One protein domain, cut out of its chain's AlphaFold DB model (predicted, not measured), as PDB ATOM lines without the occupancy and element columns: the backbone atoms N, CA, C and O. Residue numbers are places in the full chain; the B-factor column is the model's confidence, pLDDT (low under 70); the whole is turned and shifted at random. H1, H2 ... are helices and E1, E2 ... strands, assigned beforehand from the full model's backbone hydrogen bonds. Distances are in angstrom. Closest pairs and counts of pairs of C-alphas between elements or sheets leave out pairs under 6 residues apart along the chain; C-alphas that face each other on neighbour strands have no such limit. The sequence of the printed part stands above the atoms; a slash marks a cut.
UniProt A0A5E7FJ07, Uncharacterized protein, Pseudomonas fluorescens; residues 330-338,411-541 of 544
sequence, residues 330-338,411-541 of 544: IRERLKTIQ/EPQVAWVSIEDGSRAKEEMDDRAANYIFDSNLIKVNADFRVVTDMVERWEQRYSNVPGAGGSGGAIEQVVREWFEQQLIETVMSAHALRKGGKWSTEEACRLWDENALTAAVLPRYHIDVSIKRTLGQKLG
ATOM      1  N   ILE A 330      16.905  49.834 -12.979       76.00
ATOM      2  CA  ILE A 330      17.843  49.348 -13.995       76.00
ATOM      3  C   ILE A 330      17.154  49.251 -15.358       76.00
ATOM      4  O   ILE A 330      17.673  49.777 -16.342       76.00
ATOM      5  N   ARG A 331      15.948  48.673 -15.423       72.62
ATOM      6  CA  ARG A 331      15.192  48.556 -16.675       72.62
ATOM      7  C   ARG A 331      14.914  49.913 -17.322       72.62
ATOM      8  O   ARG A 331      14.992  50.038 -18.542       72.62
ATOM      9  N   GLU A 332      14.571  50.927 -16.533       74.12
ATOM     10  CA  GLU A 332      14.326  52.277 -17.048       74.12
ATOM     11  C   GLU A 332      15.597  52.908 -17.641       74.12
ATOM     12  O   GLU A 332      15.559  53.492 -18.729       74.12
ATOM     13  N   ARG A 333      16.754  52.696 -17.001       79.81
ATOM     14  CA  ARG A 333      18.048  53.133 -17.548       79.81
ATOM     15  C   ARG A 333      18.430  52.367 -18.812       79.81
ATOM     16  O   ARG A 333      18.803  53.002 -19.794       79.81
ATOM     17  N   LEU A 334      18.242  51.046 -18.838       74.69
ATOM     18  CA  LEU A 334      18.512  50.205 -20.010       74.69
ATOM     19  C   LEU A 334      17.667  50.600 -21.228       74.69
ATOM     20  O   LEU A 334      18.177  50.588 -22.346       74.69
ATOM     21  N   LYS A 335      16.402  51.006 -21.036       73.56
ATOM     22  CA  LYS A 335      15.561  51.541 -22.126       73.56
ATOM     23  C   LYS A 335      16.184  52.775 -22.777       73.56
ATOM     24  O   LYS A 335      16.171  52.887 -23.998       73.56
ATOM     25  N   THR A 336      16.753  53.672 -21.971       72.88
ATOM     26  CA  THR A 336      17.388  54.908 -22.462       72.88
ATOM     27  C   THR A 336      18.603  54.612 -23.341       72.88
ATOM     28  O   THR A 336      18.848  55.325 -24.306       72.88
ATOM     29  N   ILE A 337      19.339  53.537 -23.044       73.19
ATOM     30  CA  ILE A 337      20.545  53.140 -23.783       73.19
ATOM     31  C   ILE A 337      20.313  51.960 -24.736       73.19
ATOM     32  O   ILE A 337      21.272  51.365 -25.226       73.19
ATOM     33  N   GLN A 338      19.055  51.614 -25.039       65.31
ATOM     34  CA  GLN A 338      18.718  50.443 -25.858       65.31
ATOM     35  C   GLN A 338      19.389  50.482 -27.243       65.31
ATOM     36  O   GLN A 338      19.721  49.440 -27.812       65.31
ATOM     37  N   GLU A 411      15.789  40.382 -21.068       73.38
ATOM     38  CA  GLU A 411      16.609  40.922 -19.972       73.38
ATOM     39  C   GLU A 411      16.971  39.794 -18.981       73.38
ATOM     40  O   GLU A 411      16.056  39.085 -18.532       73.38
ATOM     41  N   PRO A 412      18.264  39.587 -18.654       83.75
ATOM     42  CA  PRO A 412      18.658  38.555 -17.707       83.75
ATOM     43  C   PRO A 412      18.082  38.843 -16.320       83.75
ATOM     44  O   PRO A 412      17.976  39.991 -15.887       83.75
ATOM     45  N   GLN A 413      17.693  37.785 -15.613       85.75
ATOM     46  CA  GLN A 413      17.368  37.889 -14.195       85.75
ATOM     47  C   GLN A 413      18.660  38.011 -13.389       85.75
ATOM     48  O   GLN A 413      19.700  37.506 -13.806       85.75
ATOM     49  N   VAL A 414      18.588  38.640 -12.217       88.38
ATOM     50  CA  VAL A 414      19.729  38.766 -11.308       88.38
ATOM     51  C   VAL A 414      19.358  38.231  -9.932       88.38
ATOM     52  O   VAL A 414      18.260  38.485  -9.437       88.38
ATOM     53  N   ALA A 415      20.276  37.481  -9.325       88.62
ATOM     54  CA  ALA A 415      20.202  37.054  -7.935       88.62
ATOM     55  C   ALA A 415      21.513  37.394  -7.222       88.62
ATOM     56  O   ALA A 415      22.585  36.954  -7.643       88.62
ATOM     57  N   TRP A 416      21.418  38.159  -6.136       90.50
ATOM     58  CA  TRP A 416      22.549  38.441  -5.257       90.50
ATOM     59  C   TRP A 416      22.724  37.269  -4.306       90.50
ATOM     60  O   TRP A 416      21.796  36.930  -3.581       90.50
ATOM     61  N   VAL A 417      23.893  36.637  -4.332       90.06
ATOM     62  CA  VAL A 417      24.176  35.463  -3.510       90.06
ATOM     63  C   VAL A 417      25.341  35.715  -2.568       90.06
ATOM     64  O   VAL A 417      26.332  36.336  -2.957       90.06
ATOM     65  N   SER A 418      25.227  35.226  -1.337       89.31
ATOM     66  CA  SER A 418      26.246  35.378  -0.297       89.31
ATOM     67  C   SER A 418      26.470  34.076   0.469       89.31
ATOM     68  O   SER A 418      25.636  33.165   0.454       89.31
ATOM     69  N   ILE A 419      27.617  33.975   1.141       88.12
ATOM     70  CA  ILE A 419      27.860  32.901   2.113       88.12
ATOM     71  C   ILE A 419      26.969  33.093   3.349       88.12
ATOM     72  O   ILE A 419      26.497  32.109   3.913       88.12
ATOM     73  N   GLU A 420      26.738  34.341   3.770       85.44
ATOM     74  CA  GLU A 420      26.012  34.669   5.003       85.44
ATOM     75  C   GLU A 420      24.546  34.205   4.971       85.44
ATOM     76  O   GLU A 420      24.059  33.619   5.938       85.44
ATOM     77  N   ASP A 421      23.843  34.399   3.850       81.62
ATOM     78  CA  ASP A 421      22.441  33.976   3.693       81.62
ATOM     79  C   ASP A 421      22.273  32.499   3.262       81.62
ATOM     80  O   ASP A 421      21.147  31.975   3.232       81.62
ATOM     81  N   GLY A 422      23.385  31.818   2.961       80.75
ATOM     82  CA  GLY A 422      23.440  30.424   2.519       80.75
ATOM     83  C   GLY A 422      23.008  30.187   1.066       80.75
ATOM     84  O   GLY A 422      22.734  29.048   0.698       80.75
ATOM     85  N   SER A 423      22.901  31.227   0.236       84.62
ATOM     86  CA  SER A 423      22.559  31.106  -1.190       84.62
ATOM     87  C   SER A 423      23.773  30.873  -2.101       84.62
ATOM     88  O   SER A 423      23.594  30.482  -3.263       84.62
ATOM     89  N   ARG A 424      24.996  31.073  -1.583       88.50
ATOM     90  CA  ARG A 424      26.277  30.756  -2.235       88.50
ATOM     91  C   ARG A 424      27.082  29.747  -1.417       88.50
ATOM     92  O   ARG A 424      27.269  29.909  -0.212       88.50
ATOM     93  N   ALA A 425      27.650  28.747  -2.088       83.69
ATOM     94  CA  ALA A 425      28.623  27.847  -1.469       83.69
ATOM     95  C   ALA A 425      30.016  28.500  -1.385       83.69
ATOM     96  O   ALA A 425      30.412  29.256  -2.265       83.69
ATOM     97  N   LYS A 426      30.822  28.154  -0.371       81.69
ATOM     98  CA  LYS A 426      32.147  28.772  -0.148       81.69
ATOM     99  C   LYS A 426      33.099  28.687  -1.354       81.69
ATOM    100  O   LYS A 426      33.819  29.643  -1.615       81.69
ATOM    101  N   GLU A 427      33.115  27.553  -2.056       79.44
ATOM    102  CA  GLU A 427      33.990  27.325  -3.223       79.44
ATOM    103  C   GLU A 427      33.446  27.971  -4.516       79.44
ATOM    104  O   GLU A 427      34.209  28.232  -5.449       79.44
ATOM    105  N   GLU A 428      32.137  28.245  -4.574       83.25
ATOM    106  CA  GLU A 428      31.470  28.813  -5.748       83.25
ATOM    107  C   GLU A 428      31.834  30.293  -5.908       83.25
ATOM    108  O   GLU A 428      31.610  31.068  -4.988       83.25
ATOM    109  N   MET A 429      32.320  30.718  -7.081       87.19
ATOM    110  CA  MET A 429      32.716  32.114  -7.352       87.19
ATOM    111  C   MET A 429      33.751  32.679  -6.357       87.19
ATOM    112  O   MET A 429      33.694  33.859  -5.999       87.19
ATOM    113  N   ASP A 430      34.704  31.855  -5.904       86.12
ATOM    114  CA  ASP A 430      35.782  32.313  -5.019       86.12
ATOM    115  C   ASP A 430      36.592  33.445  -5.676       86.12
ATOM    116  O   ASP A 430      37.213  33.279  -6.730       86.12
ATOM    117  N   ASP A 431      36.522  34.630  -5.072       88.44
ATOM    118  CA  ASP A 431      37.072  35.882  -5.595       88.44
ATOM    119  C   ASP A 431      36.674  36.198  -7.055       88.44
ATOM    120  O   ASP A 431      37.476  36.681  -7.860       88.44
ATOM    121  N   ARG A 432      35.427  35.887  -7.426       93.38
ATOM    122  CA  ARG A 432      34.811  36.255  -8.712       93.38
ATOM    123  C   ARG A 432      33.567  37.100  -8.486       93.38
ATOM    124  O   ARG A 432      32.881  36.935  -7.480       93.38
ATOM    125  N   ALA A 433      33.283  38.006  -9.420       93.12
ATOM    126  CA  ALA A 433      32.192  38.968  -9.272       93.12
ATOM    127  C   ALA A 433      30.813  38.366  -9.552       93.12
ATOM    128  O   ALA A 433      29.854  38.665  -8.843       93.12
ATOM    129  N   ALA A 434      30.694  37.556 -10.604       94.25
ATOM    130  CA  ALA A 434      29.426  36.976 -11.017       94.25
ATOM    131  C   ALA A 434      29.622  35.757 -11.924       94.25
ATOM    132  O   ALA A 434      30.667  35.605 -12.556       94.25
ATOM    133  N   ASN A 435      28.575  34.943 -12.023       92.56
ATOM    134  CA  ASN A 435      28.450  33.827 -12.954       92.56
ATOM    135  C   ASN A 435      27.127  33.957 -13.727       92.56
ATOM    136  O   ASN A 435      26.082  34.227 -13.127       92.56
ATOM    137  N   TYR A 436      27.157  33.757 -15.046       90.94
ATOM    138  CA  TYR A 436      25.962  33.776 -15.888       90.94
ATOM    139  C   TYR A 436      25.544  32.365 -16.298       90.94
ATOM    140  O   TYR A 436      26.234  31.670 -17.043       90.94
ATOM    141  N   ILE A 437      24.357  31.964 -15.848       85.81
ATOM    142  CA  ILE A 437      23.739  30.688 -16.191       85.81
ATOM    143  C   ILE A 437      22.878  30.908 -17.437       85.81
ATOM    144  O   ILE A 437      21.735  31.367 -17.360       85.81
ATOM    145  N   PHE A 438      23.453  30.580 -18.596       82.38
ATOM    146  CA  PHE A 438      22.850  30.807 -19.914       82.38
ATOM    147  C   PHE A 438      21.442  30.205 -20.038       82.38
ATOM    148  O   PHE A 438      20.510  30.876 -20.476       82.38
ATOM    149  N   ASP A 439      21.277  28.958 -19.601       75.75
ATOM    150  CA  ASP A 439      20.043  28.186 -19.764       75.75
ATOM    151  C   ASP A 439      18.838  28.743 -18.996       75.75
ATOM    152  O   ASP A 439      17.697  28.574 -19.425       75.75
ATOM    153  N   SER A 440      19.076  29.404 -17.861       76.94
ATOM    154  CA  SER A 440      18.037  30.054 -17.054       76.94
ATOM    155  C   SER A 440      17.986  31.568 -17.257       76.94
ATOM    156  O   SER A 440      17.148  32.239 -16.652       76.94
ATOM    157  N   ASN A 441      18.865  32.112 -18.106       85.25
ATOM    158  CA  ASN A 441      19.074  33.544 -18.294       85.25
ATOM    159  C   ASN A 441      19.231  34.295 -16.953       85.25
ATOM    160  O   ASN A 441      18.607  35.337 -16.742       85.25
ATOM    161  N   LEU A 442      20.032  33.738 -16.038       88.25
ATOM    162  CA  LEU A 442      20.226  34.243 -14.674       88.25
ATOM    163  C   LEU A 442      21.689  34.620 -14.424       88.25
ATOM    164  O   LEU A 442      22.589  33.813 -14.641       88.25
ATOM    165  N   ILE A 443      21.921  35.816 -13.892       91.50
ATOM    166  CA  ILE A 443      23.212  36.259 -13.365       91.50
ATOM    167  C   ILE A 443      23.201  36.055 -11.846       91.50
ATOM    168  O   ILE A 443      22.416  36.690 -11.137       91.50
ATOM    169  N   LYS A 444      24.077  35.185 -11.335       91.94
ATOM    170  CA  LYS A 444      24.387  35.100  -9.902       91.94
ATOM    171  C   LYS A 444      25.493  36.104  -9.600       91.94
ATOM    172  O   LYS A 444      26.592  35.963 -10.128       91.94
ATOM    173  N   VAL A 445      25.207  37.110  -8.781       93.50
ATOM    174  CA  VAL A 445      26.178  38.140  -8.383       93.50
ATOM    175  C   VAL A 445      26.701  37.811  -6.996       93.50
ATOM    176  O   VAL A 445      25.915  37.611  -6.072       93.50
ATOM    177  N   ASN A 446      28.020  37.744  -6.849       93.69
ATOM    178  CA  ASN A 446      28.671  37.465  -5.579       93.69
ATOM    179  C   ASN A 446      28.653  38.718  -4.692       93.69
ATOM    180  O   ASN A 446      29.423  39.655  -4.910       93.69
ATOM    181  N   ALA A 447      27.783  38.727  -3.682       90.88
ATOM    182  CA  ALA A 447      27.699  39.814  -2.709       90.88
ATOM    183  C   ALA A 447      28.973  39.937  -1.852       90.88
ATOM    184  O   ALA A 447      29.308  41.034  -1.416       90.88
ATOM    185  N   ASP A 448      29.709  38.834  -1.674       91.25
ATOM    186  CA  ASP A 448      30.946  38.775  -0.885       91.25
ATOM    187  C   ASP A 448      32.189  39.179  -1.699       91.25
ATOM    188  O   ASP A 448      33.324  39.037  -1.239       91.25
ATOM    189  N   PHE A 449      32.016  39.618  -2.951       94.25
ATOM    190  CA  PHE A 449      33.144  39.982  -3.796       94.25
ATOM    191  C   PHE A 449      33.843  41.233  -3.253       94.25
ATOM    192  O   PHE A 449      33.225  42.294  -3.137       94.25
ATOM    193  N   ARG A 450      35.158  41.134  -3.004       92.88
ATOM    194  CA  ARG A 450      35.946  42.174  -2.315       92.88
ATOM    195  C   ARG A 450      35.774  43.578  -2.892       92.88
ATOM    196  O   ARG A 450      35.740  44.566  -2.178       92.88
ATOM    197  N   VAL A 451      35.637  43.687  -4.212       92.94
ATOM    198  CA  VAL A 451      35.508  44.989  -4.876       92.94
ATOM    199  C   VAL A 451      34.183  45.671  -4.534       92.94
ATOM    200  O   VAL A 451      34.138  46.898  -4.439       92.94
ATOM    201  N   VAL A 452      33.116  44.889  -4.365       92.25
ATOM    202  CA  VAL A 452      31.807  45.395  -3.951       92.25
ATOM    203  C   VAL A 452      31.869  45.788  -2.480       92.25
ATOM    204  O   VAL A 452      31.514  46.919  -2.158       92.25
ATOM    205  N   THR A 453      32.393  44.917  -1.612       92.31
ATOM    206  CA  THR A 453      32.492  45.189  -0.169       92.31
ATOM    207  C   THR A 453      33.361  46.413   0.127       92.31
ATOM    208  O   THR A 453      32.920  47.301   0.849       92.31
ATOM    209  N   ASP A 454      34.526  46.546  -0.519       93.06
ATOM    210  CA  ASP A 454      35.413  47.712  -0.378       93.06
ATOM    211  C   ASP A 454      34.728  49.009  -0.848       93.06
ATOM    212  O   ASP A 454      34.958  50.096  -0.312       93.06
ATOM    213  N   MET A 455      33.892  48.921  -1.891       93.31
ATOM    214  CA  MET A 455      33.148  50.072  -2.400       93.31
ATOM    215  C   MET A 455      32.047  50.496  -1.426       93.31
ATOM    216  O   MET A 455      31.878  51.698  -1.204       93.31
ATOM    217  N   VAL A 456      31.324  49.534  -0.843       91.94
ATOM    218  CA  VAL A 456      30.337  49.791   0.215       91.94
ATOM    219  C   VAL A 456      31.027  50.449   1.406       91.94
ATOM    220  O   VAL A 456      30.666  51.573   1.748       91.94
ATOM    221  N   GLU A 457      32.088  49.837   1.938       91.44
ATOM    222  CA  GLU A 457      32.826  50.344   3.100       91.44
ATOM    223  C   GLU A 457      33.326  51.778   2.869       91.44
ATOM    224  O   GLU A 457      33.132  52.669   3.698       91.44
ATOM    225  N   ARG A 458      33.906  52.057   1.696       92.94
ATOM    226  CA  ARG A 458      34.369  53.405   1.343       92.94
ATOM    227  C   ARG A 458      33.242  54.443   1.372       92.94
ATOM    228  O   ARG A 458      33.476  55.588   1.766       92.94
ATOM    229  N   TRP A 459      32.052  54.106   0.877       91.50
ATOM    230  CA  TRP A 459      30.922  55.038   0.868       91.50
ATOM    231  C   TRP A 459      30.272  55.171   2.244       91.50
ATOM    232  O   TRP A 459      29.890  56.283   2.606       91.50
ATOM    233  N   GLU A 460      30.237  54.103   3.037       89.62
ATOM    234  CA  GLU A 460      29.818  54.144   4.440       89.62
ATOM    235  C   GLU A 460      30.721  55.050   5.276       89.62
ATOM    236  O   GLU A 460      30.218  55.900   6.008       89.62
ATOM    237  N   GLN A 461      32.043  54.971   5.097       89.19
ATOM    238  CA  GLN A 461      32.993  55.872   5.761       89.19
ATOM    239  C   GLN A 461      32.745  57.346   5.403       89.19
ATOM    240  O   GLN A 461      32.873  58.225   6.250       89.19
ATOM    241  N   ARG A 462      32.366  57.645   4.154       88.12
ATOM    242  CA  ARG A 462      32.080  59.023   3.716       88.12
ATOM    243  C   ARG A 462      30.754  59.563   4.236       88.12
ATOM    244  O   ARG A 462      30.637  60.763   4.466       88.12
ATOM    245  N   TYR A 463      29.769  58.690   4.400       85.50
ATOM    246  CA  TYR A 463      28.440  59.019   4.906       85.50
ATOM    247  C   TYR A 463      28.261  58.616   6.378       85.50
ATOM    248  O   TYR A 463      27.130  58.531   6.850       85.50
ATOM    249  N   SER A 464      29.356  58.453   7.134       82.25
ATOM    250  CA  SER A 464      29.345  58.047   8.550       82.25
ATOM    251  C   SER A 464      28.480  58.950   9.433       82.25
ATOM    252  O   SER A 464      27.968  58.532  10.466       82.25
ATOM    253  N   ASN A 465      28.315  60.207   9.014       79.88
ATOM    254  CA  ASN A 465      27.557  61.232   9.721       79.88
ATOM    255  C   ASN A 465      26.044  61.175   9.440       79.88
ATOM    256  O   ASN A 465      25.303  61.962  10.025       79.88
ATOM    257  N   VAL A 466      25.578  60.294   8.544       78.19
ATOM    258  CA  VAL A 466      24.159  60.121   8.204       78.19
ATOM    259  C   VAL A 466      23.616  58.873   8.914       78.19
ATOM    260  O   VAL A 466      23.949  57.750   8.523       78.19
ATOM    261  N   PRO A 467      22.771  59.027   9.951       69.44
ATOM    262  CA  PRO A 467      22.224  57.896  10.696       69.44
ATOM    263  C   PRO A 467      21.391  56.973   9.795       69.44
ATOM    264  O   PRO A 467      20.513  57.441   9.073       69.44
ATOM    265  N   GLY A 468      21.654  55.664   9.844       66.44
ATOM    266  CA  GLY A 468      20.899  54.650   9.093       66.44
ATOM    267  C   GLY A 468      21.224  54.548   7.596       66.44
ATOM    268  O   GLY A 468      20.562  53.793   6.889       66.44
ATOM    269  N   ALA A 469      22.222  55.289   7.095       68.19
ATOM    270  CA  ALA A 469      22.653  55.192   5.696       68.19
ATOM    271  C   ALA A 469      23.531  53.960   5.405       68.19
ATOM    272  O   ALA A 469      23.461  53.417   4.300       68.19
ATOM    273  N   GLY A 470      24.348  53.546   6.379       65.75
ATOM    274  CA  GLY A 470      25.202  52.353   6.316       65.75
ATOM    275  C   GLY A 470      24.625  51.154   7.073       65.75
ATOM    276  O   GLY A 470      23.574  51.255   7.710       65.75
ATOM    277  N   GLY A 471      25.344  50.036   7.025       66.25
ATOM    278  CA  GLY A 471      24.940  48.743   7.569       66.25
ATOM    279  C   GLY A 471      24.396  47.798   6.495       66.25
ATOM    280  O   GLY A 471      23.994  48.229   5.413       66.25
ATOM    281  N   SER A 472      24.362  46.502   6.823       60.97
ATOM    282  CA  SER A 472      23.850  45.449   5.936       60.97
ATOM    283  C   SER A 472      22.385  45.714   5.564       60.97
ATOM    284  O   SER A 472      21.527  45.881   6.433       60.97
ATOM    285  N   GLY A 473      22.108  45.813   4.266       65.50
ATOM    286  CA  GLY A 473      20.813  46.188   3.697       65.50
ATOM    287  C   GLY A 473      20.519  47.695   3.681       65.50
ATOM    288  O   GLY A 473      19.413  48.087   3.302       65.50
ATOM    289  N   GLY A 474      21.478  48.541   4.072       80.38
ATOM    290  CA  GLY A 474      21.354  49.997   4.101       80.38
ATOM    291  C   GLY A 474      21.280  50.643   2.712       80.38
ATOM    292  O   GLY A 474      21.582  50.035   1.681       80.38
ATOM    293  N   ALA A 475      20.898  51.924   2.671       83.25
ATOM    294  CA  ALA A 475      20.722  52.660   1.416       83.25
ATOM    295  C   ALA A 475      22.011  52.738   0.574       83.25
ATOM    296  O   ALA A 475      21.938  52.744  -0.657       83.25
ATOM    297  N   ILE A 476      23.181  52.795   1.222       86.69
ATOM    298  CA  ILE A 476      24.482  52.819   0.542       86.69
ATOM    299  C   ILE A 476      24.741  51.495  -0.172       86.69
ATOM    300  O   ILE A 476      25.026  51.499  -1.370       86.69
ATOM    301  N   GLU A 477      24.590  50.375   0.533       88.69
ATOM    302  CA  GLU A 477      24.798  49.049  -0.038       88.69
ATOM    303  C   GLU A 477      23.860  48.794  -1.221       88.69
ATOM    304  O   GLU A 477      24.318  48.359  -2.277       88.69
ATOM    305  N   GLN A 478      22.577  49.147  -1.096       87.06
ATOM    306  CA  GLN A 478      21.609  49.017  -2.188       87.06
ATOM    307  C   GLN A 478      22.043  49.793  -3.438       87.06
ATOM    308  O   GLN A 478      22.052  49.241  -4.534       87.06
ATOM    309  N   VAL A 479      22.469  51.053  -3.289       89.69
ATOM    310  CA  VAL A 479      22.914  51.867  -4.435       89.69
ATOM    311  C   VAL A 479      24.192  51.313  -5.065       89.69
ATOM    312  O   VAL A 479      24.314  51.324  -6.289       89.69
ATOM    313  N   VAL A 480      25.144  50.832  -4.261       91.31
ATOM    314  CA  VAL A 480      26.357  50.191  -4.786       91.31
ATOM    315  C   VAL A 480      25.971  48.945  -5.581       91.31
ATOM    316  O   VAL A 480      26.318  48.850  -6.759       91.31
ATOM    317  N   ARG A 481      25.198  48.035  -4.976       92.00
ATOM    318  CA  ARG A 481      24.715  46.811  -5.623       92.00
ATOM    319  C   ARG A 481      23.982  47.125  -6.933       92.00
ATOM    320  O   ARG A 481      24.337  46.568  -7.964       92.00
ATOM    321  N   GLU A 482      23.060  48.085  -6.942       91.19
ATOM    322  CA  GLU A 482      22.298  48.506  -8.129       91.19
ATOM    323  C   GLU A 482      23.194  48.880  -9.332       91.19
ATOM    324  O   GLU A 482      22.908  48.496 -10.470       91.19
ATOM    325  N   TRP A 483      24.295  49.608  -9.110       92.88
ATOM    326  CA  TRP A 483      25.203  50.015 -10.193       92.88
ATOM    327  C   TRP A 483      26.120  48.887 -10.676       92.88
ATOM    328  O   TRP A 483      26.393  48.801 -11.874       92.88
ATOM    329  N   PHE A 484      26.573  48.009  -9.778       93.50
ATOM    330  CA  PHE A 484      27.305  46.801 -10.175       93.50
ATOM    331  C   PHE A 484      26.411  45.840 -10.967       93.50
ATOM    332  O   PHE A 484      26.831  45.300 -11.989       93.50
ATOM    333  N   GLU A 485      25.162  45.676 -10.533       92.56
ATOM    334  CA  GLU A 485      24.147  44.872 -11.210       92.56
ATOM    335  C   GLU A 485      23.900  45.364 -12.637       92.56
ATOM    336  O   GLU A 485      23.940  44.574 -13.581       92.56
ATOM    337  N   GLN A 486      23.730  46.677 -12.814       90.38
ATOM    338  CA  GLN A 486      23.567  47.265 -14.138       90.38
ATOM    339  C   GLN A 486      24.755  46.947 -15.056       90.38
ATOM    340  O   GLN A 486      24.540  46.454 -16.159       90.38
ATOM    341  N   GLN A 487      25.994  47.162 -14.601       92.38
ATOM    342  CA  GLN A 487      27.193  46.900 -15.409       92.38
ATOM    343  C   GLN A 487      27.255  45.441 -15.903       92.38
ATOM    344  O   GLN A 487      27.624  45.170 -17.050       92.38
ATOM    345  N   LEU A 488      26.869  44.490 -15.048       92.94
ATOM    346  CA  LEU A 488      26.834  43.067 -15.386       92.94
ATOM    347  C   LEU A 488      25.734  42.743 -16.404       92.94
ATOM    348  O   LEU A 488      25.994  42.028 -17.375       92.94
ATOM    349  N   ILE A 489      24.531  43.303 -16.235       89.19
ATOM    350  CA  ILE A 489      23.432  43.137 -17.196       89.19
ATOM    351  C   ILE A 489      23.828  43.694 -18.568       89.19
ATOM    352  O   ILE A 489      23.652  43.011 -19.578       89.19
ATOM    353  N   GLU A 490      24.408  44.896 -18.615       89.00
ATOM    354  CA  GLU A 490      24.866  45.519 -19.862       89.00
ATOM    355  C   GLU A 490      25.913  44.654 -20.577       89.00
ATOM    356  O   GLU A 490      25.863  44.496 -21.799       89.00
ATOM    357  N   THR A 491      26.823  44.038 -19.817       90.19
ATOM    358  CA  THR A 491      27.855  43.135 -20.348       90.19
ATOM    359  C   THR A 491      27.228  41.904 -21.007       90.19
ATOM    360  O   THR A 491      27.506  41.618 -22.175       90.19
ATOM    361  N   VAL A 492      26.324  41.214 -20.305       88.06
ATOM    362  CA  VAL A 492      25.640  40.015 -20.824       88.06
ATOM    363  C   VAL A 492      24.769  40.354 -22.038       88.06
ATOM    364  O   VAL A 492      24.815  39.655 -23.051       88.06
ATOM    365  N   MET A 493      24.017  41.456 -21.987       84.31
ATOM    366  CA  MET A 493      23.195  41.909 -23.115       84.31
ATOM    367  C   MET A 493      24.039  42.265 -24.345       84.31
ATOM    368  O   MET A 493      23.688  41.884 -25.465       84.31
ATOM    369  N   SER A 494      25.173  42.943 -24.151       82.44
ATOM    370  CA  SER A 494      26.105  43.281 -25.234       82.44
ATOM    371  C   SER A 494      26.703  42.030 -25.872       82.44
ATOM    372  O   SER A 494      26.754  41.918 -27.098       82.44
ATOM    373  N   ALA A 495      27.094  41.050 -25.057       83.75
ATOM    374  CA  ALA A 495      27.621  39.779 -25.538       83.75
ATOM    375  C   ALA A 495      26.573  38.980 -26.342       83.75
ATOM    376  O   ALA A 495      26.879  38.452 -27.416       83.75
ATOM    377  N   HIS A 496      25.307  38.965 -25.908       78.38
ATOM    378  CA  HIS A 496      24.203  38.392 -26.694       78.38
ATOM    379  C   HIS A 496      23.988  39.108 -28.028       78.38
ATOM    380  O   HIS A 496      23.777  38.463 -29.059       78.38
ATOM    381  N   ALA A 497      24.056  40.437 -28.032       75.31
ATOM    382  CA  ALA A 497      23.932  41.223 -29.253       75.31
ATOM    383  C   ALA A 497      25.087  40.943 -30.240       75.31
ATOM    384  O   ALA A 497      24.841  40.843 -31.445       75.31
ATOM    385  N   LEU A 498      26.312  40.711 -29.750       73.62
ATOM    386  CA  LEU A 498      27.455  40.289 -30.574       73.62
ATOM    387  C   LEU A 498      27.256  38.895 -31.177       73.62
ATOM    388  O   LEU A 498      27.503  38.707 -32.372       73.62
ATOM    389  N   ARG A 499      26.737  37.939 -30.395       69.62
ATOM    390  CA  ARG A 499      26.389  36.596 -30.887       69.62
ATOM    391  C   ARG A 499      25.368  36.653 -32.026       69.62
ATOM    392  O   ARG A 499      25.542  35.985 -33.044       69.62
ATOM    393  N   LYS A 500      24.328  37.489 -31.908       65.19
ATOM    394  CA  LYS A 500      23.338  37.717 -32.986       65.19
ATOM    395  C   LYS A 500      23.957  38.338 -34.252       65.19
ATOM    396  O   LYS A 500      23.339  38.305 -35.315       65.19
ATOM    397  N   GLY A 501      25.155  38.914 -34.154       62.47
ATOM    398  CA  GLY A 501      25.911  39.473 -35.275       62.47
ATOM    399  C   GLY A 501      26.558  38.432 -36.197       62.47
ATOM    400  O   GLY A 501      27.075  38.816 -37.242       62.47
ATOM    401  N   GLY A 502      26.553  37.142 -35.836       58.56
ATOM    402  CA  GLY A 502      27.010  36.033 -36.689       58.56
ATOM    403  C   GLY A 502      28.527  35.912 -36.884       58.56
ATOM    404  O   GLY A 502      28.977  34.931 -37.465       58.56
ATOM    405  N   LYS A 503      29.323  36.873 -36.393       67.50
ATOM    406  CA  LYS A 503      30.801  36.834 -36.438       67.50
ATOM    407  C   LYS A 503      31.443  36.065 -35.287       67.50
ATOM    408  O   LYS A 503      32.622  35.753 -35.361       67.50
ATOM    409  N   TRP A 504      30.684  35.833 -34.224       67.81
ATOM    410  CA  TRP A 504      31.143  35.136 -33.030       67.81
ATOM    411  C   TRP A 504      30.581  33.725 -33.061       67.81
ATOM    412  O   TRP A 504      29.362  33.547 -33.151       67.81
ATOM    413  N   SER A 505      31.456  32.727 -32.980       71.50
ATOM    414  CA  SER A 505      31.013  31.357 -32.737       71.50
ATOM    415  C   SER A 505      30.332  31.253 -31.369       71.50
ATOM    416  O   SER A 505      30.473  32.117 -30.499       71.50
ATOM    417  N   THR A 506      29.576  30.176 -31.157       68.62
ATOM    418  CA  THR A 506      28.944  29.925 -29.854       68.62
ATOM    419  C   THR A 506      29.984  29.812 -28.740       68.62
ATOM    420  O   THR A 506      29.763  30.352 -27.662       68.62
ATOM    421  N   GLU A 507      31.134  29.189 -29.009       71.19
ATOM    422  CA  GLU A 507      32.206  29.038 -28.023       71.19
ATOM    423  C   GLU A 507      32.877  30.377 -27.682       71.19
ATOM    424  O   GLU A 507      33.098  30.681 -26.511       71.19
ATOM    425  N   GLU A 508      33.151  31.218 -28.683       77.62
ATOM    426  CA  GLU A 508      33.747  32.541 -28.459       77.62
ATOM    427  C   GLU A 508      32.785  33.486 -27.738       77.62
ATOM    428  O   GLU A 508      33.206  34.234 -26.858       77.62
ATOM    429  N   ALA A 509      31.490  33.431 -28.065       75.19
ATOM    430  CA  ALA A 509      30.472  34.211 -27.370       75.19
ATOM    431  C   ALA A 509      30.367  33.812 -25.890       75.19
ATOM    432  O   ALA A 509      30.237  34.689 -25.039       75.19
ATOM    433  N   CYS A 510      30.504  32.520 -25.563       79.00
ATOM    434  CA  CYS A 510      30.509  32.056 -24.175       79.00
ATOM    435  C   CYS A 510      31.639  32.662 -23.334       79.00
ATOM    436  O   CYS A 510      31.445  32.911 -22.148       79.00
ATOM    437  N   ARG A 511      32.796  32.963 -23.939       86.25
ATOM    438  CA  ARG A 511      33.923  33.607 -23.241       86.25
ATOM    439  C   ARG A 511      33.658  35.072 -22.886       86.25
ATOM    440  O   ARG A 511      34.379  35.629 -22.073       86.25
ATOM    441  N   LEU A 512      32.646  35.709 -23.479       85.38
ATOM    442  CA  LEU A 512      32.292  37.103 -23.185       85.38
ATOM    443  C   LEU A 512      31.443  37.259 -21.917       85.38
ATOM    444  O   LEU A 512      31.304  38.373 -21.417       85.38
ATOM    445  N   TRP A 513      30.866  36.169 -21.411       86.81
ATOM    446  CA  TRP A 513      30.034  36.164 -20.205       86.81
ATOM    447  C   TRP A 513      30.465  35.100 -19.189       86.81
ATOM    448  O   TRP A 513      29.685  34.749 -18.305       86.81
ATOM    449  N   ASP A 514      31.682  34.561 -19.313       89.81
ATOM    450  CA  ASP A 514      32.238  33.668 -18.297       89.81
ATOM    451  C   ASP A 514      32.560  34.434 -16.996       89.81
ATOM    452  O   ASP A 514      32.528  35.668 -16.939       89.81
ATOM    453  N   GLU A 515      32.874  33.706 -15.922       92.19
ATOM    454  CA  GLU A 515      33.141  34.315 -14.610       92.19
ATOM    455  C   GLU A 515      34.293  35.331 -14.650       92.19
ATOM    456  O   GLU A 515      34.279  36.334 -13.930       92.19
ATOM    457  N   ASN A 516      35.299  35.101 -15.499       92.56
ATOM    458  CA  ASN A 516      36.459  35.979 -15.615       92.56
ATOM    459  C   ASN A 516      36.107  37.268 -16.365       92.56
ATOM    460  O   ASN A 516      36.516  38.346 -15.935       92.56
ATOM    461  N   ALA A 517      35.326  37.177 -17.440       92.75
ATOM    462  CA  ALA A 517      34.851  38.312 -18.218       92.75
ATOM    463  C   ALA A 517      33.899  39.185 -17.400       92.75
ATOM    464  O   ALA A 517      34.068  40.404 -17.363       92.75
ATOM    465  N   LEU A 518      32.957  38.578 -16.672       94.44
ATOM    466  CA  LEU A 518      32.058  39.308 -15.775       94.44
ATOM    467  C   LEU A 518      32.818  39.969 -14.622       94.44
ATOM    468  O   LEU A 518      32.518  41.105 -14.255       94.44
ATOM    469  N   THR A 519      33.849  39.304 -14.094       94.94
ATOM    470  CA  THR A 519      34.749  39.917 -13.109       94.94
ATOM    471  C   THR A 519      35.491  41.102 -13.716       94.94
ATOM    472  O   THR A 519      35.465  42.191 -13.146       94.94
ATOM    473  N   ALA A 520      36.089  40.942 -14.898       93.88
ATOM    474  CA  ALA A 520      36.796  42.013 -15.593       93.88
ATOM    475  C   ALA A 520      35.888  43.212 -15.912       93.88
ATOM    476  O   ALA A 520      36.342  44.351 -15.826       93.88
ATOM    477  N   ALA A 521      34.609  42.975 -16.213       93.56
ATOM    478  CA  ALA A 521      33.639  44.017 -16.539       93.56
ATOM    479  C   ALA A 521      33.353  44.985 -15.379       93.56
ATOM    480  O   ALA A 521      32.999  46.138 -15.630       93.56
ATOM    481  N   VAL A 522      33.535  44.552 -14.126       93.12
ATOM    482  CA  VAL A 522      33.262  45.372 -12.931       93.12
ATOM    483  C   VAL A 522      34.520  45.938 -12.257       93.12
ATOM    484  O   VAL A 522      34.417  46.738 -11.327       93.12
ATOM    485  N   LEU A 523      35.722  45.573 -12.723       92.12
ATOM    486  CA  LEU A 523      36.984  46.147 -12.228       92.12
ATOM    487  C   LEU A 523      37.175  47.640 -12.581       92.12
ATOM    488  O   LEU A 523      37.775  48.363 -11.773       92.12
ATOM    489  N   PRO A 524      36.693  48.157 -13.733       91.94
ATOM    490  CA  PRO A 524      36.693  49.589 -14.027       91.94
ATOM    491  C   PRO A 524      35.727  50.367 -13.119       91.94
ATOM    492  O   PRO A 524      34.560  50.584 -13.423       91.94
ATOM    493  N   ARG A 525      36.233  50.841 -11.979       90.00
ATOM    494  CA  ARG A 525      35.401  51.443 -10.921       90.00
ATOM    495  C   ARG A 525      35.106  52.931 -11.083       90.00
ATOM    496  O   ARG A 525      34.284  53.453 -10.342       90.00
ATOM    497  N   TYR A 526      35.755  53.633 -12.014       91.19
ATOM    498  CA  TYR A 526      35.618  55.092 -12.122       91.19
ATOM    499  C   TYR A 526      34.180  55.524 -12.452       91.19
ATOM    500  O   TYR A 526      33.595  56.336 -11.738       91.19
ATOM    501  N   HIS A 527      33.581  54.949 -13.498       89.50
ATOM    502  CA  HIS A 527      32.218  55.298 -13.913       89.50
ATOM    503  C   HIS A 527      31.160  54.829 -12.909       89.50
ATOM    504  O   HIS A 527      30.188  55.548 -12.661       89.50
ATOM    505  N   ILE A 528      31.386  53.669 -12.286       90.69
ATOM    506  CA  ILE A 528      30.550  53.152 -11.199       90.69
ATOM    507  C   ILE A 528      30.601  54.112  -9.996       90.69
ATOM    508  O   ILE A 528      29.552  54.537  -9.520       90.69
ATOM    509  N   ASP A 529      31.787  54.557  -9.561       91.44
ATOM    510  CA  ASP A 529      31.957  55.498  -8.438       91.44
ATOM    511  C   ASP A 529      31.271  56.848  -8.693       91.44
ATOM    512  O   ASP A 529      30.578  57.366  -7.817       91.44
ATOM    513  N   VAL A 530      31.408  57.406  -9.902       92.62
ATOM    514  CA  VAL A 530      30.738  58.662 -10.287       92.62
ATOM    515  C   VAL A 530      29.215  58.516 -10.233       92.62
ATOM    516  O   VAL A 530      28.513  59.412  -9.755       92.62
ATOM    517  N   SER A 531      28.703  57.380 -10.697       92.31
ATOM    518  CA  SER A 531      27.270  57.105 -10.738       92.31
ATOM    519  C   SER A 531      26.695  56.888  -9.337       92.31
ATOM    520  O   SER A 531      25.678  57.500  -8.998       92.31
ATOM    521  N   ILE A 532      27.403  56.138  -8.484       91.88
ATOM    522  CA  ILE A 532      27.076  55.975  -7.061       91.88
ATOM    523  C   ILE A 532      27.073  57.335  -6.360       91.88
ATOM    524  O   ILE A 532      26.087  57.674  -5.710       91.88
ATOM    525  N   LYS A 533      28.118  58.157  -6.541       91.31
ATOM    526  CA  LYS A 533      28.205  59.502  -5.950       91.31
ATOM    527  C   LYS A 533      26.974  60.345  -6.274       91.31
ATOM    528  O   LYS A 533      26.427  61.002  -5.393       91.31
ATOM    529  N   ARG A 534      26.545  60.340  -7.540       90.12
ATOM    530  CA  ARG A 534      25.375  61.100  -7.995       90.12
ATOM    531  C   ARG A 534      24.091  60.590  -7.342       90.12
ATOM    532  O   ARG A 534      23.323  61.399  -6.830       90.12
ATOM    533  N   THR A 535      23.871  59.276  -7.330       88.88
ATOM    534  CA  THR A 535      22.664  58.673  -6.743       88.88
ATOM    535  C   THR A 535      22.614  58.854  -5.224       88.88
ATOM    536  O   THR A 535      21.575  59.235  -4.688       88.88
ATOM    537  N   LEU A 536      23.733  58.657  -4.517       87.56
ATOM    538  CA  LEU A 536      23.823  58.918  -3.077       87.56
ATOM    539  C   LEU A 536      23.635  60.403  -2.763       87.56
ATOM    540  O   LEU A 536      22.909  60.734  -1.833       87.56
ATOM    541  N   GLY A 537      24.196  61.302  -3.577       85.56
ATOM    542  CA  GLY A 537      23.982  62.743  -3.447       85.56
ATOM    543  C   GLY A 537      22.508  63.151  -3.553       85.56
ATOM    544  O   GLY A 537      22.076  64.058  -2.843       85.56
ATOM    545  N   GLN A 538      21.733  62.459  -4.395       85.88
ATOM    546  CA  GLN A 538      20.286  62.661  -4.532       85.88
ATOM    547  C   GLN A 538      19.486  62.059  -3.367       85.88
ATOM    548  O   GLN A 538      18.530  62.683  -2.917       85.88
ATOM    549  N   LYS A 539      19.858  60.866  -2.875       83.06
ATOM    550  CA  LYS A 539      19.118  60.156  -1.812       83.06
ATOM    551  C   LYS A 539      19.450  60.638  -0.394       83.06
ATOM    552  O   LYS A 539      18.554  60.747   0.432       83.06
ATOM    553  N   LEU A 540      20.726  60.891  -0.106       83.38
ATOM    554  CA  LEU A 540      21.258  61.165   1.239       83.38
ATOM    555  C   LEU A 540      21.795  62.596   1.397       83.38
ATOM    556  O   LEU A 540      22.215  62.984   2.484       83.38
ATOM    557  N   GLY A 541      21.794  63.385   0.320       76.75
ATOM    558  CA  GLY A 541      22.380  64.718   0.290       76.75
ATOM    559  C   GLY A 541      23.842  64.723  -0.165       76.75
ATOM    560  O   GLY A 541      24.563  63.721  -0.130       76.75
TER     561      GLY A 541
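AT A GLANCE: This is residues 330 to 338 and 411 to 541 of the 544 residues of an uncharacterized protein of Pseudomonas fluorescens (UniProt A0A5E7FJ07). One long helix, H3, runs through the middle, and the other parts gather along it: H2 and H6 pack on its first part to make a bundle of three, the small sheet E1 E3 E2 and the short H5 pack on its middle stretch, and H4 packs on its last residues. Short H1 lies beside the middle stretch of H3. The printed part has 140 residues, with six named helices and three named strands in the order H1 E1 E2 E3 H2 H3 H4 H5 H6; its class is mostly helix, and the mixed sheet runs E1 E3 E2. It is compact, with a radius of gyration of the C-alphas of 15.8 A, and spans 52 by 37 by 22 A.

HOW THE PARTS SIT: H1, residues 330 to 336, only just touches the hub H3, residues 475 to 499, with 3 pairs of C-alphas within 8 A; the closest are those of Ile 330 and Gln 486, 6.1 A. E1, residues 413 to 417, is parallel to the inner strand E3, residues 442 to 446, with N 415 and O 443 2.9 A apart, within hydrogen-bond range. E2, residues 434 to 437, forms an antiparallel hairpin with E3, with N 437 and O 442 at 2.8 A. H3 is on this sheet at a height of 9.7 A, two layers with the helix on one face, slantwise to the strands. H2, residues 450 to 462, and H3 form a helical hairpin; they touch, closest at the C-alphas of Val 456 and Glu 477, 5.6 A, opposite ways at a steep tilt of 37 degrees, only just past shallow. H4, residues 506 to 510, touches H3 with the C-alphas of Arg 499 and Ala 509 closest, 5.9 A. H5, residues 515 to 522, is on the same face of the sheet as H3, and its Leu 518 and Leu 488 of H3 have the closest C-alphas, 6.4 A. H6, residues 525 to 540, touches H3 at Val 480 and Ile 532, the closest C-alphas, 6.3 A, at a steep tilt of 43 degrees, opposite ways; H2, H3 and H6 are an up and down bundle, each running against the one before. In H1, H2, H3, H4 and H6 every O i to N i+4 pair is within hydrogen-bond range; in H5, 3 of 4 are.

IN THESE COORDINATES: H1 begins at C-alpha 330 (17.843, 49.348, -13.995). H2 is 18.3 A long, H3 36.5 A, from C-alpha 475 (20.722, 52.660, 1.416), and H6 21.0 A, ending at C-alpha 540 (21.258, 61.165, 1.239).

THE WHOLE: The C-alphas of Asn 465 and Gly 502 are the farthest apart, 52.8 A. Residues 339 to 410 are not printed; C-alphas 338 and 411 are 11.4 A apart across the cut. The links E1 to E2 and H2 to H3 are long. Mean pLDDT of the printed part is 84.5; residues 338, 467 to 473, 499 to 504 and 506 are under 70.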